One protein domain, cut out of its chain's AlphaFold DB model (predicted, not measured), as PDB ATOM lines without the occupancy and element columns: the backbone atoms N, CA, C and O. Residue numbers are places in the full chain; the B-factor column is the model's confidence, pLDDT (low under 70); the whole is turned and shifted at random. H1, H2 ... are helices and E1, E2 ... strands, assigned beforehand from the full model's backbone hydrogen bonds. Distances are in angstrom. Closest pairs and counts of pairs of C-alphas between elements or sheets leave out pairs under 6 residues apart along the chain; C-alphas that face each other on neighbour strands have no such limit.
ATOM      1  N   ILE A   3     133.284  93.267 146.862       73.38
ATOM      2  CA  ILE A   3     133.295  93.517 145.423       73.38
ATOM      3  C   ILE A   3     132.566  94.837 145.217       73.38
ATOM      4  O   ILE A   3     131.450  94.994 145.702       73.38
ATOM      5  N   GLY A   4     133.174  95.772 144.497       76.38
ATOM      6  CA  GLY A   4     132.554  97.062 144.233       76.38
ATOM      7  C   GLY A   4     132.828  97.575 142.836       76.38
ATOM      8  O   GLY A   4     133.772  97.136 142.182       76.38
ATOM      9  N   TYR A   5     131.992  98.503 142.375       77.44
ATOM     10  CA  TYR A   5     132.343  99.331 141.226       77.44
ATOM     11  C   TYR A   5     133.146 100.532 141.694       77.44
ATOM     12  O   TYR A   5     132.780 101.177 142.676       77.44
ATOM     13  N   VAL A   6     134.203 100.817 140.950       74.56
ATOM     14  CA  VAL A   6     135.039 101.993 141.062       74.56
ATOM     15  C   VAL A   6     134.784 102.858 139.846       74.56
ATOM     16  O   VAL A   6     135.013 102.434 138.716       74.56
ATOM     17  N   LEU A   7     134.265 104.057 140.059       75.31
ATOM     18  CA  LEU A   7     134.062 105.000 138.968       75.31
ATOM     19  C   LEU A   7     135.319 105.833 138.821       75.31
ATOM     20  O   LEU A   7     135.922 106.179 139.825       75.31
ATOM     21  N   HIS A   8     135.751 106.088 137.592       72.81
ATOM     22  CA  HIS A   8     137.038 106.742 137.362       72.81
ATOM     23  C   HIS A   8     136.900 108.065 136.643       72.81
ATOM     24  O   HIS A   8     137.607 109.002 136.994       72.81
ATOM     25  N   GLU A   9     136.030 108.156 135.639       76.31
ATOM     26  CA  GLU A   9     136.003 109.299 134.731       76.31
ATOM     27  C   GLU A   9     134.572 109.672 134.351       76.31
ATOM     28  O   GLU A   9     133.705 108.807 134.218       76.31
ATOM     29  N   CYS A  10     134.342 110.974 134.182       78.56
ATOM     30  CA  CYS A  10     133.115 111.546 133.639       78.56
ATOM     31  C   CYS A  10     133.466 112.416 132.432       78.56
ATOM     32  O   CYS A  10     134.352 113.273 132.520       78.56
ATOM     33  N   PHE A  11     132.742 112.222 131.336       78.62
ATOM     34  CA  PHE A  11     132.844 113.015 130.124       78.62
ATOM     35  C   PHE A  11     131.518 113.720 129.853       78.62
ATOM     36  O   PHE A  11     130.471 113.090 129.988       78.62
ATOM     37  N   LYS A  12     131.545 114.983 129.410       76.62
ATOM     38  CA  LYS A  12     130.363 115.678 128.867       76.62
ATOM     39  C   LYS A  12     130.545 116.020 127.400       76.62
ATOM     40  O   LYS A  12     131.655 116.313 126.966       76.62
ATOM     41  N   SER A  13     129.438 116.090 126.677       75.75
ATOM     42  CA  SER A  13     129.411 116.715 125.362       75.75
ATOM     43  C   SER A  13     129.311 118.236 125.504       75.75
ATOM     44  O   SER A  13     128.411 118.766 126.165       75.75
ATOM     45  N   SER A  14     130.223 118.971 124.871       64.44
ATOM     46  CA  SER A  14     130.099 120.420 124.720       64.44
ATOM     47  C   SER A  14     129.234 120.719 123.491       64.44
ATOM     48  O   SER A  14     129.710 120.696 122.357       64.44
ATOM     49  N   SER A  15     127.945 121.015 123.687       60.09
ATOM     50  CA  SER A  15     127.003 121.460 122.635       60.09
ATOM     51  C   SER A  15     126.713 120.466 121.486       60.09
ATOM     52  O   SER A  15     126.214 120.860 120.425       60.09
ATOM     53  N   GLY A  16     126.984 119.172 121.697       51.44
ATOM     54  CA  GLY A  16     126.871 118.085 120.714       51.44
ATOM     55  C   GLY A  16     127.739 118.253 119.480       51.44
ATOM     56  O   GLY A  16     127.353 117.885 118.369       51.44
ATOM     57  N   ALA A  17     128.928 118.812 119.697       56.75
ATOM     58  CA  ALA A  17     130.078 118.486 118.876       56.75
ATOM     59  C   ALA A  17     130.504 117.030 119.144       56.75
ATOM     60  O   ALA A  17     130.208 116.466 120.193       56.75
ATOM     61  N   ARG A  18     131.268 116.427 118.227       59.28
ATOM     62  CA  ARG A  18     131.911 115.111 118.438       59.28
ATOM     63  C   ARG A  18     133.091 115.170 119.426       59.28
ATOM     64  O   ARG A  18     134.032 114.385 119.321       59.28
ATOM     65  N   GLU A  19     133.080 116.140 120.326       67.19
ATOM     66  CA  GLU A  19     134.163 116.412 121.259       67.19
ATOM     67  C   GLU A  19     133.607 116.321 122.676       67.19
ATOM     68  O   GLU A  19     132.606 116.955 123.016       67.19
ATOM     69  N   TRP A  20     134.252 115.467 123.470       75.38
ATOM     70  CA  TRP A  20     133.893 115.201 124.851       75.38
ATOM     71  C   TRP A  20     134.950 115.782 125.775       75.38
ATOM     72  O   TRP A  20     136.133 115.458 125.655       75.38
ATOM     73  N   ASP A  21     134.509 116.581 126.739       78.19
ATOM     74  CA  ASP A  21     135.367 117.120 127.784       78.19
ATOM     75  C   ASP A  21     135.370 116.180 128.985       78.19
ATOM     76  O   ASP A  21     134.311 115.857 129.530       78.19
ATOM     77  N   ARG A  22     136.557 115.802 129.466       83.12
ATOM     78  CA  ARG A  22     136.692 115.146 130.770       83.12
ATOM     79  C   ARG A  22     136.428 116.163 131.880       83.12
ATOM     80  O   ARG A  22     137.126 117.168 131.985       83.12
ATOM     81  N   LEU A  23     135.456 115.871 132.735       73.75
ATOM     82  CA  LEU A  23     135.044 116.742 133.833       73.75
ATOM     83  C   LEU A  23     135.716 116.407 135.155       73.75
ATOM     84  O   LEU A  23     136.068 117.307 135.916       73.75
ATOM     85  N   LEU A  24     135.850 115.115 135.446       73.75
ATOM     86  CA  LEU A  24     136.219 114.660 136.776       73.75
ATOM     87  C   LEU A  24     136.916 113.305 136.714       73.75
ATOM     88  O   LEU A  24     136.547 112.443 135.917       73.75
ATOM     89  N   GLY A  25     137.933 113.145 137.560       71.94
ATOM     90  CA  GLY A  25     138.570 111.871 137.859       71.94
ATOM     91  C   GLY A  25     138.328 111.499 139.318       71.94
ATOM     92  O   GLY A  25     139.181 111.813 140.144       71.94
ATOM     93  N   VAL A  26     137.164 110.946 139.666       67.62
ATOM     94  CA  VAL A  26     136.807 110.678 141.072       67.62
ATOM     95  C   VAL A  26     136.479 109.220 141.271       67.62
ATOM     96  O   VAL A  26     135.550 108.713 140.652       67.62
ATOM     97  N   GLN A  27     137.221 108.616 142.199       70.56
ATOM     98  CA  GLN A  27     137.013 107.265 142.677       70.56
ATOM     99  C   GLN A  27     135.775 107.206 143.567       70.56
ATOM    100  O   GLN A  27     135.772 107.752 144.669       70.56
ATOM    101  N   VAL A  28     134.729 106.529 143.102       74.38
ATOM    102  CA  VAL A  28     133.551 106.234 143.930       74.38
ATOM    103  C   VAL A  28     133.389 104.743 144.047       74.38
ATOM    104  O   VAL A  28     133.279 104.057 143.034       74.38
ATOM    105  N   VAL A  29     133.375 104.273 145.291       76.50
ATOM    106  CA  VAL A  29     133.241 102.864 145.631       76.50
ATOM    107  C   VAL A  29     131.791 102.579 145.987       76.50
ATOM    108  O   VAL A  29     131.242 103.145 146.934       76.50
ATOM    109  N   VAL A  30     131.166 101.682 145.230       74.81
ATOM    110  CA  VAL A  30     129.835 101.162 145.550       74.81
ATOM    111  C   VAL A  30     129.957  99.695 145.912       74.81
ATOM    112  O   VAL A  30     130.184  98.869 145.032       74.81
ATOM    113  N   ASP A  31     129.784  99.384 147.198       75.00
ATOM    114  CA  ASP A  31     129.832  98.011 147.703       75.00
ATOM    115  C   ASP A  31     128.614  97.203 147.226       75.00
ATOM    116  O   ASP A  31     127.449  97.650 147.295       75.00
ATOM    117  N   LEU A  32     128.901  96.011 146.710       73.62
ATOM    118  CA  LEU A  32     127.938  95.114 146.091       73.62
ATOM    119  C   LEU A  32     127.855  93.804 146.848       73.62
ATOM    120  O   LEU A  32     128.855  93.204 147.238       73.62
ATOM    121  N   ASP A  33     126.629  93.301 146.935       72.25
ATOM    122  CA  ASP A  33     126.414  91.907 147.272       72.25
ATOM    123  C   ASP A  33     126.860  91.039 146.078       72.25
ATOM    124  O   ASP A  33     126.315  91.202 144.978       72.25
ATOM    125  N   PRO A  34     127.806  90.097 146.260       66.38
ATOM    126  CA  PRO A  34     128.229  89.172 145.211       66.38
ATOM    127  C   PRO A  34     127.076  88.361 144.599       66.38
ATOM    128  O   PRO A  34     127.200  87.875 143.477       66.38
ATOM    129  N   GLN A  35     125.963  88.199 145.321       69.44
ATOM    130  CA  GLN A  35     124.779  87.478 144.849       69.44
ATOM    131  C   GLN A  35     123.841  88.340 143.996       69.44
ATOM    132  O   GLN A  35     122.903  87.809 143.405       69.44
ATOM    133  N   ASN A  36     124.060  89.658 143.922       71.44
ATOM    134  CA  ASN A  36     123.155  90.569 143.229       71.44
ATOM    135  C   ASN A  36     123.885  91.722 142.525       71.44
ATOM    136  O   ASN A  36     123.708  92.899 142.847       71.44
ATOM    137  N   LEU A  37     124.689  91.363 141.522       66.75
ATOM    138  CA  LEU A  37     125.411  92.310 140.669       66.75
ATOM    139  C   LEU A  37     124.479  93.224 139.855       66.75
ATOM    140  O   LEU A  37     124.851  94.353 139.562       66.75
ATOM    141  N   GLU A  38     123.255  92.800 139.529       68.50
ATOM    142  CA  GLU A  38     122.313  93.637 138.767       68.50
ATOM    143  C   GLU A  38     121.827  94.855 139.565       68.50
ATOM    144  O   GLU A  38     121.750  95.961 139.028       68.50
ATOM    145  N   ARG A  39     121.624  94.706 140.882       69.81
ATOM    146  CA  ARG A  39     121.297  95.836 141.773       69.81
ATOM    147  C   ARG A  39     122.417  96.866 141.902       69.81
ATOM    148  O   ARG A  39     122.182  97.966 142.400       69.81
ATOM    149  N   ALA A  40     123.628  96.552 141.449       68.06
ATOM    150  CA  ALA A  40     124.724  97.510 141.398       68.06
ATOM    151  C   ALA A  40     124.392  98.711 140.509       68.06
ATOM    152  O   ALA A  40     124.619  99.853 140.898       68.06
ATOM    153  N   LYS A  41     123.805  98.452 139.335       67.69
ATOM    154  CA  LYS A  41     123.455  99.480 138.343       67.69
ATOM    155  C   LYS A  41     122.467 100.492 138.917       67.69
ATOM    156  O   LYS A  41     122.607 101.691 138.693       67.69
ATOM    157  N   GLU A  42     121.524 100.010 139.722       73.75
ATOM    158  CA  GLU A  42     120.522 100.835 140.405       73.75
ATOM    159  C   GLU A  42     121.155 101.808 141.410       73.75
ATOM    160  O   GLU A  42     120.645 102.907 141.600       73.75
ATOM    161  N   LYS A  43     122.286 101.441 142.027       74.12
ATOM    162  CA  LYS A  43     123.030 102.327 142.936       74.12
ATOM    163  C   LYS A  43     123.906 103.342 142.201       74.12
ATOM    164  O   LYS A  43     124.184 104.408 142.742       74.12
ATOM    165  N   LEU A  44     124.338 103.019 140.983       76.19
ATOM    166  CA  LEU A  44     125.217 103.870 140.178       76.19
ATOM    167  C   LEU A  44     124.474 105.013 139.481       76.19
ATOM    168  O   LEU A  44     125.014 106.112 139.358       76.19
ATOM    169  N   ALA A  45     123.229 104.781 139.065       76.94
ATOM    170  CA  ALA A  45     122.432 105.788 138.369       76.94
ATOM    171  C   ALA A  45     122.198 107.077 139.195       76.94
ATOM    172  O   ALA A  45     122.463 108.158 138.665       76.94
ATOM    173  N   PRO A  46     121.790 107.025 140.483       79.19
ATOM    174  CA  PRO A  46     121.628 108.229 141.303       79.19
ATOM    175  C   PRO A  46     122.915 109.044 141.456       79.19
ATOM    176  O   PRO A  46     122.862 110.271 141.478       79.19
ATOM    177  N   TRP A  47     124.071 108.379 141.535       78.75
ATOM    178  CA  TRP A  47     125.357 109.067 141.598       78.75
ATOM    179  C   TRP A  47     125.677 109.778 140.281       78.75
ATOM    180  O   TRP A  47     126.006 110.962 140.303       78.75
ATOM    181  N   ALA A  48     125.521 109.092 139.143       79.19
ATOM    182  CA  ALA A  48     125.782 109.671 137.826       79.19
ATOM    183  C   ALA A  48     124.924 110.927 137.599       79.19
ATOM    184  O   ALA A  48     125.431 111.959 137.165       79.19
ATOM    185  N   LEU A  49     123.648 110.871 137.992       81.44
ATOM    186  CA  LEU A  49     122.741 112.020 137.974       81.44
ATOM    187  C   LEU A  49     123.180 113.147 138.914       81.44
ATOM    188  O   LEU A  49     123.099 114.317 138.547       81.44
ATOM    189  N   GLY A  50     123.668 112.811 140.110       81.62
ATOM    190  CA  GLY A  50     124.220 113.786 141.050       81.62
ATOM    191  C   GLY A  50     125.409 114.551 140.468       81.62
ATOM    192  O   GLY A  50     125.438 115.776 140.553       81.62
ATOM    193  N   VAL A  51     126.340 113.852 139.810       79.94
ATOM    194  CA  VAL A  51     127.507 114.471 139.156       79.94
ATOM    195  C   VAL A  51     127.078 115.374 138.001       79.94
ATOM    196  O   VAL A  51     127.563 116.501 137.888       79.94
ATOM    197  N   LEU A  52     126.135 114.923 137.167       78.06
ATOM    198  CA  LEU A  52     125.571 115.760 136.106       78.06
ATOM    199  C   LEU A  52     124.946 117.039 136.670       78.06
ATOM    200  O   LEU A  52     125.244 118.132 136.186       78.06
ATOM    201  N   ALA A  53     124.147 116.927 137.732       81.62
ATOM    202  CA  ALA A  53     123.520 118.073 138.378       81.62
ATOM    203  C   ALA A  53     124.547 119.037 138.998       81.62
ATOM    204  O   ALA A  53     124.448 120.251 138.800       81.62
ATOM    205  N   GLU A  54     125.554 118.516 139.706       82.94
ATOM    206  CA  GLU A  54     126.625 119.307 140.325       82.94
ATOM    207  C   GLU A  54     127.400 120.122 139.282       82.94
ATOM    208  O   GLU A  54     127.646 121.318 139.465       82.94
ATOM    209  N   HIS A  55     127.710 119.504 138.141       77.62
ATOM    210  CA  HIS A  55     128.445 120.144 137.054       77.62
ATOM    211  C   HIS A  55     127.554 120.843 136.021       77.62
ATOM    212  O   HIS A  55     128.076 121.359 135.029       77.62
ATOM    213  N   ARG A  56     126.233 120.903 136.248       77.62
ATOM    214  CA  ARG A  56     125.239 121.498 135.332       77.62
ATOM    215  C   ARG A  56     125.364 120.953 133.907       77.62
ATOM    216  O   ARG A  56     125.447 121.712 132.943       77.62
ATOM    217  N   CYS A  57     125.466 119.638 133.804       75.62
ATOM    218  CA  CYS A  57     125.598 118.917 132.551       75.62
ATOM    219  C   CYS A  57     124.288 118.204 132.236       75.62
ATOM    220  O   CYS A  57     123.764 117.481 133.077       75.62
ATOM    221  N   ASP A  58     123.794 118.371 131.014       71.31
ATOM    222  CA  ASP A  58     122.573 117.696 130.564       71.31
ATOM    223  C   ASP A  58     122.842 116.253 130.120       71.31
ATOM    224  O   ASP A  58     121.918 115.451 130.046       71.31
ATOM    225  N   PHE A  59     124.102 115.911 129.833       77.62
ATOM    226  CA  PHE A  59     124.506 114.585 129.382       77.62
ATOM    227  C   PHE A  59     125.923 114.241 129.853       77.62
ATOM    228  O   PHE A  59     126.794 115.118 129.890       77.62
ATOM    229  N   GLY A  60     126.179 112.964 130.147       79.19
ATOM    230  CA  GLY A  60     127.534 112.478 130.374       79.19
ATOM    231  C   GLY A  60     127.734 110.976 130.198       79.19
ATOM    232  O   GLY A  60     126.806 110.179 130.329       79.19
ATOM    233  N   LEU A  61     128.982 110.604 129.921       81.88
ATOM    234  CA  LEU A  61     129.468 109.229 129.872       81.88
ATOM    235  C   LEU A  61     130.384 108.987 131.072       81.88
ATOM    236  O   LEU A  61     131.295 109.774 131.325       81.88
ATOM    237  N   PHE A  62     130.161 107.893 131.791       81.94
ATOM    238  CA  PHE A  62     130.935 107.524 132.972       81.94
ATOM    239  C   PHE A  62     131.536 106.139 132.812       81.94
ATOM    240  O   PHE A  62     130.856 105.233 132.337       81.94
ATOM    241  N   GLU A  63     132.769 105.956 133.271       82.94
ATOM    242  CA  GLU A  63     133.396 104.635 133.345       82.94
ATOM    243  C   GLU A  63     133.344 104.091 134.778       82.94
ATOM    244  O   GLU A  63     133.823 104.739 135.712       82.94
ATOM    245  N   ALA A  64     132.794 102.885 134.935       80.50
ATOM    246  CA  ALA A  64     132.731 102.122 136.173       80.50
ATOM    247  C   ALA A  64     133.454 100.775 136.016       80.50
ATOM    248  O   ALA A  64     133.163  99.997 135.109       80.50
ATOM    249  N   GLN A  65     134.354 100.449 136.936       80.12
ATOM    250  CA  GLN A  65     135.166  99.235 136.917       80.12
ATOM    251  C   GLN A  65     134.849  98.355 138.125       80.12
ATOM    252  O   GLN A  65     134.961  98.793 139.262       80.12
ATOM    253  N   LEU A  66     134.446  97.106 137.907       79.81
ATOM    254  CA  LEU A  66     134.214  96.141 138.980       79.81
ATOM    255  C   LEU A  66     135.557  95.628 139.505       79.81
ATOM    256  O   LEU A  66     136.327  95.038 138.740       79.81
ATOM    257  N   ALA A  67     135.806  95.780 140.801       80.44
ATOM    258  CA  ALA A  67     137.028  95.347 141.461       80.44
ATOM    259  C   ALA A  67     136.749  94.588 142.765       80.44
ATOM    260  O   ALA A  67     135.729  94.797 143.425       80.44
ATOM    261  N   VAL A  68     137.680  93.710 143.149       82.50
ATOM    262  CA  VAL A  68     137.774  93.240 144.538       82.50
ATOM    263  C   VAL A  68     138.444  94.336 145.350       82.50
ATOM    264  O   VAL A  68     139.525  94.799 144.982       82.50
ATOM    265  N   LEU A  69     137.788  94.713 146.440       81.69
ATOM    266  CA  LEU A  69     138.250  95.754 147.346       81.69
ATOM    267  C   LEU A  69     138.995  95.126 148.524       81.69
ATOM    268  O   LEU A  69     138.588  94.064 149.022       81.69
ATOM    269  N   ASP A  70     140.074  95.772 148.956       83.50
ATOM    270  CA  ASP A  70     140.793  95.412 150.177       83.50
ATOM    271  C   ASP A  70     140.070  95.930 151.434       83.50
ATOM    272  O   ASP A  70     138.862  96.148 151.395       83.50
ATOM    273  N   GLU A  71     140.751  96.037 152.579       84.19
ATOM    274  CA  GLU A  71     140.165  96.525 153.839       84.19
ATOM    275  C   GLU A  71     139.974  98.054 153.871       84.19
ATOM    276  O   GLU A  71     139.118  98.536 154.616       84.19
ATOM    277  N   GLU A  72     140.670  98.800 153.013       85.31
ATOM    278  CA  GLU A  72     140.625 100.267 152.909       85.31
ATOM    279  C   GLU A  72     139.752 100.753 151.737       85.31
ATOM    280  O   GLU A  72     139.704 101.944 151.444       85.31
ATOM    281  N   ASP A  73     139.015  99.833 151.101       77.19
ATOM    282  CA  ASP A  73     138.204 100.078 149.902       77.19
ATOM    283  C   ASP A  73     139.038 100.427 148.652       77.19
ATOM    284  O   ASP A  73     138.515 100.960 147.666       77.19
ATOM    285  N   GLU A  74     140.324 100.056 148.643       81.31
ATOM    286  CA  GLU A  74     141.173 100.189 147.467       81.31
ATOM    287  C   GLU A  74     141.009  98.987 146.517       81.31
ATOM    288  O   GLU A  74     140.900  97.828 146.943       81.31
ATOM    289  N   PRO A  75     140.970  99.227 145.194       75.06
ATOM    290  CA  PRO A  75     140.820  98.166 144.210       75.06
ATOM    291  C   PRO A  75     142.112  97.353 144.059       75.06
ATOM    292  O   PRO A  75     143.087  97.801 143.459       75.06
ATOM    293  N   GLY A  76     142.094  96.103 144.524       71.88
ATOM    294  CA  GLY A  76     143.233  95.188 144.389       71.88
ATOM    295  C   GLY A  76     143.302  94.471 143.033       71.88
ATOM    296  O   GLY A  76     144.386  94.229 142.500       71.88
ATOM    297  N   ARG A  77     142.152  94.099 142.451       71.75
ATOM    298  CA  ARG A  77     142.065  93.435 141.133       71.75
ATOM    299  C   ARG A  77     140.763  93.795 140.420       71.75
ATOM    300  O   ARG A  77     139.701  93.660 141.019       71.75
ATOM    301  N   TYR A  78     140.853  94.177 139.144       71.62
ATOM    302  CA  TYR A  78     139.713  94.522 138.284       71.62
ATOM    303  C   TYR A  78     139.223  93.318 137.470       71.62
ATOM    304  O   TYR A  78     140.019  92.466 137.067       71.62
ATOM    305  N   PHE A  79     137.912  93.254 137.225       65.81
ATOM    306  CA  PHE A  79     137.260  92.111 136.575       65.81
ATOM    307  C   PHE A  79     136.311  92.488 135.437       65.81
ATOM    308  O   PHE A  79     136.171  91.695 134.513       65.81
ATOM    309  N   ARG A  80     135.634  93.642 135.497       72.19
ATOM    310  CA  ARG A  80     134.662  94.069 134.472       72.19
ATOM    311  C   ARG A  80     134.657  95.585 134.310       72.19
ATOM    312  O   ARG A  80     134.865  96.288 135.292       72.19
ATOM    313  N   HIS A  81     134.332  96.065 133.113       72.69
ATOM    314  CA  HIS A  81     134.068  97.480 132.838       72.69
ATOM    315  C   HIS A  81     132.588  97.666 132.490       72.69
ATOM    316  O   HIS A  81     131.962  96.820 131.852       72.69
ATOM    317  N   CYS A  82     132.016  98.771 132.936       73.38
ATOM    318  CA  CYS A  82     130.653  99.188 132.669       73.38
ATOM    319  C   CYS A  82     130.691 100.674 132.333       73.38
ATOM    320  O   CYS A  82     131.400 101.434 132.992       73.38
ATOM    321  N   TYR A  83     129.925 101.085 131.330       75.62
ATOM    322  CA  TYR A  83     129.758 102.495 131.024       75.62
ATOM    323  C   TYR A  83     128.356 102.931 131.425       75.62
ATOM    324  O   TYR A  83     127.370 102.241 131.173       75.62
ATOM    325  N   LEU A  84     128.250 104.079 132.078       75.44
ATOM    326  CA  LEU A  84     126.962 104.678 132.403       75.44
ATOM    327  C   LEU A  84     126.754 105.863 131.473       75.44
ATOM    328  O   LEU A  84     127.648 106.689 131.314       75.44
ATOM    329  N   ILE A  85     125.573 105.943 130.882       74.75
ATOM    330  CA  ILE A  85     125.149 107.058 130.047       74.75
ATOM    331  C   ILE A  85     124.067 107.796 130.831       74.75
ATOM    332  O   ILE A  85     123.005 107.240 131.109       74.75
ATOM    333  N   GLY A  86     124.358 109.018 131.265       71.88
ATOM    334  CA  GLY A  86     123.417 109.878 131.983       71.88
ATOM    335  C   GLY A  86     122.890 110.987 131.082       71.88
ATOM    336  O   GLY A  86     123.685 111.604 130.380       71.88
ATOM    337  N   ALA A  87     121.584 111.254 131.120       66.94
ATOM    338  CA  ALA A  87     120.921 112.310 130.361       66.94
ATOM    339  C   ALA A  87     119.742 112.913 131.151       66.94
ATOM    340  O   ALA A  87     118.860 112.188 131.619       66.94
ATOM    341  N   GLY A  88     119.702 114.238 131.300       65.25
ATOM    342  CA  GLY A  88     118.606 114.951 131.960       65.25
ATOM    343  C   GLY A  88     118.303 114.415 133.368       65.25
ATOM    344  O   GLY A  88     119.133 114.495 134.272       65.25
ATOM    345  N   ALA A  89     117.099 113.863 133.563       60.16
ATOM    346  CA  ALA A  89     116.651 113.279 134.835       60.16
ATOM    347  C   ALA A  89     116.874 111.754 134.952       60.16
ATOM    348  O   ALA A  89     116.462 111.153 135.946       60.16
ATOM    349  N   GLY A  90     117.480 111.109 133.948       59.62
ATOM    350  CA  GLY A  90     117.661 109.656 133.889       59.62
ATOM    351  C   GLY A  90     119.104 109.235 133.605       59.62
ATOM    352  O   GLY A  90     119.849 109.910 132.908       59.62
ATOM    353  N   ALA A  91     119.529 108.097 134.151       61.25
ATOM    354  CA  ALA A  91     120.804 107.486 133.784       61.25
ATOM    355  C   ALA A  91     120.595 106.013 133.458       61.25
ATOM    356  O   ALA A  91     119.947 105.277 134.205       61.25
ATOM    357  N   LYS A  92     121.146 105.588 132.325       66.06
ATOM    358  CA  LYS A  92     121.101 104.221 131.827       66.06
ATOM    359  C   LYS A  92     122.485 103.602 131.953       66.06
ATOM    360  O   LYS A  92     123.462 104.093 131.396       66.06
ATOM    361  N   ALA A  93     122.565 102.490 132.671       61.88
ATOM    362  CA  ALA A  93     123.775 101.686 132.709       61.88
ATOM    363  C   ALA A  93     123.853 100.803 131.457       61.88
ATOM    364  O   ALA A  93     122.947 100.007 131.202       61.88
ATOM    365  N   VAL A  94     124.940 100.922 130.700       64.69
ATOM    366  CA  VAL A  94     125.264 100.043 129.576       64.69
ATOM    367  C   VAL A  94     126.439  99.169 130.000       64.69
ATOM    368  O   VAL A  94     127.599  99.580 130.027       64.69
ATOM    369  N   GLN A  95     126.122  97.936 130.383       61.44
ATOM    370  CA  GLN A  95     127.138  96.957 130.740       61.44
ATOM    371  C   GLN A  95     127.709  96.322 129.476       61.44
ATOM    372  O   GLN A  95     126.956  95.827 128.639       61.44
ATOM    373  N   LEU A  96     129.035  96.293 129.376       56.47
ATOM    374  CA  LEU A  96     129.726  95.468 128.398       56.47
ATOM    375  C   LEU A  96     130.052  94.125 129.056       56.47
ATOM    376  O   LEU A  96     130.724  94.075 130.088       56.47
ATOM    377  N   GLU A  97     129.539  93.030 128.505       49.12
ATOM    378  CA  GLU A  97     129.977  91.696 128.913       49.12
ATOM    379  C   GLU A  97     131.313  91.363 128.239       49.12
ATOM    380  O   GLU A  97     131.390  91.354 127.015       49.12
ATOM    381  N   ASP A  98     132.345  91.106 129.055       48.09
ATOM    382  CA  ASP A  98     133.584  90.341 128.795       48.09
ATOM    383  C   ASP A  98     134.180  90.367 127.374       48.09
ATOM    384  O   ASP A  98     134.753  89.387 126.899       48.09
ATOM    385  N   SER A  99     134.119  91.509 126.700       38.38
ATOM    386  CA  SER A  99     134.820  91.751 125.448       38.38
ATOM    387  C   SER A  99     135.106  93.243 125.347       38.38
ATOM    388  O   SER A  99     134.257  94.045 125.749       38.38
ATOM    389  N   PRO A 100     136.285  93.656 124.852       41.94
ATOM    390  CA  PRO A 100     136.543  95.050 124.556       41.94
ATOM    391  C   PRO A 100     135.653  95.435 123.373       41.94
ATOM    392  O   PRO A 100     136.092  95.410 122.226       41.94
ATOM    393  N   SER A 101     134.391  95.786 123.624       48.22
ATOM    394  CA  SER A 101     133.719  96.727 122.738       48.22
ATOM    395  C   SER A 101     134.648  97.923 122.711       48.22
ATOM    396  O   SER A 101     134.936  98.517 123.757       48.22
ATOM    397  N   GLU A 102     135.241  98.176 121.550       56.84
ATOM    398  CA  GLU A 102     136.176  99.275 121.399       56.84
ATOM    399  C   GLU A 102     135.499 100.533 121.963       56.84
ATOM    400  O   GLU A 102     134.304 100.723 121.720       56.84
ATOM    401  N   PRO A 103     136.208 101.400 122.704       60.09
ATOM    402  CA  PRO A 103     135.652 102.656 123.216       60.09
ATOM    403  C   PRO A 103     134.823 103.437 122.174       60.09
ATOM    404  O   PRO A 103     133.881 104.142 122.523       60.09
ATOM    405  N   ALA A 104     135.114 103.245 120.882       62.03
ATOM    406  CA  ALA A 104     134.341 103.729 119.743       62.03
ATOM    407  C   ALA A 104     132.858 103.293 119.713       62.03
ATOM    408  O   ALA A 104     132.008 104.102 119.350       62.03
ATOM    409  N   GLU A 105     132.518 102.055 120.077       65.56
ATOM    410  CA  GLU A 105     131.131 101.571 120.085       65.56
ATOM    411  C   GLU A 105     130.323 102.199 121.226       65.56
ATOM    412  O   GLU A 105     129.178 102.604 121.021       65.56
ATOM    413  N   ILE A 106     130.941 102.370 122.396       63.53
ATOM    414  CA  ILE A 106     130.340 103.086 123.526       63.53
ATOM    415  C   ILE A 106     130.139 104.558 123.194       63.53
ATOM    416  O   ILE A 106     129.062 105.097 123.436       63.53
ATOM    417  N   LEU A 107     131.141 105.196 122.589       66.25
ATOM    418  CA  LEU A 107     131.013 106.571 122.123       66.25
ATOM    419  C   LEU A 107     129.897 106.695 121.082       66.25
ATOM    420  O   LEU A 107     129.113 107.632 121.162       66.25
ATOM    421  N   ARG A 108     129.762 105.741 120.148       71.56
ATOM    422  CA  ARG A 108     128.650 105.719 119.181       71.56
ATOM    423  C   ARG A 108     127.292 105.664 119.884       71.56
ATOM    424  O   ARG A 108     126.432 106.471 119.552       71.56
ATOM    425  N   LEU A 109     127.110 104.755 120.845       69.44
ATOM    426  CA  LEU A 109     125.865 104.647 121.616       69.44
ATOM    427  C   LEU A 109     125.582 105.923 122.424       69.44
ATOM    428  O   LEU A 109     124.452 106.397 122.435       69.44
ATOM    429  N   ALA A 110     126.608 106.509 123.045       65.81
ATOM    430  CA  ALA A 110     126.481 107.770 123.770       65.81
ATOM    431  C   ALA A 110     126.062 108.924 122.844       65.81
ATOM    432  O   ALA A 110     125.169 109.685 123.197       65.81
ATOM    433  N   TYR A 111     126.638 109.020 121.640       70.56
ATOM    434  CA  TYR A 111     126.228 110.012 120.639       70.56
ATOM    435  C   TYR A 111     124.799 109.797 120.131       70.56
ATOM    436  O   TYR A 111     124.099 110.770 119.853       70.56
ATOM    437  N   GLU A 112     124.367 108.544 119.969       75.62
ATOM    438  CA  GLU A 112     122.998 108.219 119.556       75.62
ATOM    439  C   GLU A 112     121.981 108.645 120.620       75.62
ATOM    440  O   GLU A 112     121.016 109.335 120.286       75.62
ATOM    441  N   ASP A 113     122.229 108.319 121.892       69.31
ATOM    442  CA  ASP A 113     121.361 108.719 123.005       69.31
ATOM    443  C   ASP A 113     121.368 110.252 123.202       69.31
ATOM    444  O   ASP A 113     120.312 110.854 123.402       69.31
ATOM    445  N   GLU A 114     122.525 110.915 123.070       70.25
ATOM    446  CA  GLU A 114     122.629 112.381 123.139       70.25
ATOM    447  C   GLU A 114     121.796 113.064 122.042       70.25
ATOM    448  O   GLU A 114     121.081 114.037 122.298       70.25
ATOM    449  N   ALA A 115     121.869 112.560 120.807       71.69
ATOM    450  CA  ALA A 115     121.128 113.119 119.682       71.69
ATOM    451  C   ALA A 115     119.608 113.029 119.893       71.69
ATOM    452  O   ALA A 115     118.892 113.978 119.565       71.69
ATOM    453  N   VAL A 116     119.125 111.923 120.469       73.19
ATOM    454  CA  VAL A 116     117.707 111.739 120.815       73.19
ATOM    455  C   VAL A 116     117.269 112.737 121.889       73.19
ATOM    456  O   VAL A 116     116.253 113.410 121.713       73.19
ATOM    457  N   GLU A 117     118.042 112.888 122.968       68.38
ATOM    458  CA  GLU A 117     117.697 113.805 124.065       68.38
ATOM    459  C   GLU A 117     117.636 115.268 123.597       68.38
ATOM    460  O   GLU A 117     116.737 116.032 123.971       68.38
ATOM    461  N   ARG A 118     118.554 115.665 122.707       71.00
ATOM    462  CA  ARG A 118     118.543 117.002 122.100       71.00
ATOM    463  C   ARG A 118     117.298 117.251 121.258       71.00
ATOM    464  O   ARG A 118     116.742 118.348 121.331       71.00
ATOM    465  N   ASP A 119     116.876 116.273 120.460       74.69
ATOM    466  CA  ASP A 119     115.694 116.411 119.606       74.69
ATOM    467  C   ASP A 119     114.416 116.546 120.447       74.69
ATOM    468  O   ASP A 119     113.614 117.455 120.226       74.69
ATOM    469  N   LEU A 120     114.280 115.732 121.500       71.94
ATOM    470  CA  LEU A 120     113.178 115.831 122.462       71.94
ATOM    471  C   LEU A 120     113.142 117.199 123.159       71.94
ATOM    472  O   LEU A 120     112.086 117.833 123.241       71.94
ATOM    473  N   THR A 121     114.300 117.693 123.599       71.50
ATOM    474  CA  THR A 121     114.424 119.010 124.238       71.50
ATOM    475  C   THR A 121     114.040 120.142 123.277       71.50
ATOM    476  O   THR A 121     113.315 121.068 123.650       71.50
ATOM    477  N   ALA A 122     114.481 120.071 122.017       73.62
ATOM    478  CA  ALA A 122     114.155 121.063 120.996       73.62
ATOM    479  C   ALA A 122     112.655 121.076 120.652       73.62
ATOM    480  O   ALA A 122     112.064 122.150 120.523       73.62
ATOM    481  N   GLN A 123     112.023 119.902 120.550       70.44
ATOM    482  CA  GLN A 123     110.581 119.780 120.314       70.44
ATOM    483  C   GLN A 123     109.759 120.348 121.478       70.44
ATOM    484  O   GLN A 123     108.807 121.097 121.246       70.44
ATOM    485  N   ALA A 124     110.146 120.066 122.726       70.06
ATOM    486  CA  ALA A 124     109.485 120.623 123.907       70.06
ATOM    487  C   ALA A 124     109.546 122.163 123.930       70.06
ATOM    488  O   ALA A 124     108.533 122.823 124.157       70.06
ATOM    489  N   ALA A 125     110.704 122.746 123.599       71.25
ATOM    490  CA  ALA A 125     110.880 124.198 123.540       71.25
ATOM    491  C   ALA A 125     110.066 124.880 122.421       71.25
ATOM    492  O   ALA A 125     109.735 126.063 122.528       71.25
ATOM    493  N   LEU A 126     109.762 124.167 121.331       73.31
ATOM    494  CA  LEU A 126     108.898 124.664 120.254       73.31
ATOM    495  C   LEU A 126     107.420 124.654 120.655       73.31
ATOM    496  O   LEU A 126     106.704 125.601 120.328       73.31
ATOM    497  N   LEU A 127     106.975 123.621 121.374       70.19
ATOM    498  CA  LEU A 127     105.601 123.514 121.873       70.19
ATOM    499  C   LEU A 127     105.282 124.600 122.910       70.19
ATOM    500  O   LEU A 127     104.212 125.198 122.850       70.19
ATOM    501  N   ASP A 128     106.228 124.912 123.796       68.00
ATOM    502  CA  ASP A 128     106.056 125.920 124.853       68.00
ATOM    503  C   ASP A 128     105.960 127.361 124.308       68.00
ATOM    504  O   ASP A 128     105.357 128.234 124.919       68.00
ATOM    505  N   LYS A 129     106.507 127.622 123.111       66.12
ATOM    506  CA  LYS A 129     106.400 128.926 122.427       66.12
ATOM    507  C   LYS A 129     105.126 129.094 121.595       66.12
ATOM    508  O   LYS A 129     104.888 130.188 121.084       66.12
ATOM    509  N   ALA A 130     104.369 128.019 121.388       63.06
ATOM    510  CA  ALA A 130     103.170 128.006 120.552       63.06
ATOM    511  C   ALA A 130     101.855 128.092 121.354       63.06
ATOM    512  O   ALA A 130     100.795 128.214 120.736       63.06
TER     513      ALA A 130
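Overview. This is residues 3 to 130 of the 131 residues of an uncharacterized protein of Actinoalloteichus sp. GBA129-24 (UniProt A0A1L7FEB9). A strongly twisted antiparallel sheet of six strands curls round one helix, H1, and a longer helix, H2, packs slantwise on the opposite face. The last part of H2 and the two residues after it, residues 122 to 130, stick out as an arm that adds to the length. The printed part has 128 residues, with named elements in the order E1 E2 E3 H1 E4 E5 E6 H2, in the class mixed, helices and strands. The sheet is branched at E1, which has E2, E3 and E4 as neighbours, and continues from E4 to E5 and E6. The whole is compact, with a radius of gyration of the C-alphas of 15.8 A, and spans 58 by 26 by 25 A.

Arrangement. E1, residues 3 to 13, has E2, residues 20 to 24, and E3, residues 28 to 32, on one side and E4, residues 59 to 69, on the other side. The pairing is staggered: E2 is beside residues 9 to 13 of E1 and E3 beside residues 3 to 7. N 12 and O 21 are 2.9 A apart, N 7 and O 28 3.1 A, and N 6 and O 65 2.7 A, each within hydrogen-bond range. E4, E5, residues 75 to 87, and E6, residues 90 to 95, form a meander, each strand the antiparallel neighbour of the one before. Here N 64 and O 82 are 2.8 A apart and N 85 and O 92 2.9 A, within hydrogen-bond range. E5 bends by 86 degrees at residue 78. H1, residues 38 to 54, is on the sheet and touches E6, where the closest C-alphas, of Ala 45 and Ala 91, are 5.2 A apart. H2, residues 103 to 128, is on the opposite face at a height over the sheet of 8.4 A. It touches E5, with the closest C-alphas, of Ile 85 and Ala 110, 6.5 A apart. H1 and H2 are apart. Each O i to N i+4 pair is within hydrogen-bond range in H2, and 10 of 13 are in H1.

Along the chain. E1 is 30.9 A long from C-alpha 3 at (133.295, 93.517, 145.423). E4 measures 29.4 A, E5 28.1 A and H1 26.1 A. H2 is 37.7 A long and ends with C-alpha 128 at (106.056, 125.920, 124.853).

Size, cuts and confidence. The two C-alphas farthest apart, of Glu 71 and Ala 130, are 58.9 A apart. Without residues 122 to 130, which stand free, the body spans 44 by 30 by 23 A. The printed part has no cut, and no link is long. The mean pLDDT of the printed part is 71.3, and 43 residues are under 70, among them residues 14 to 19 and 87 to 107.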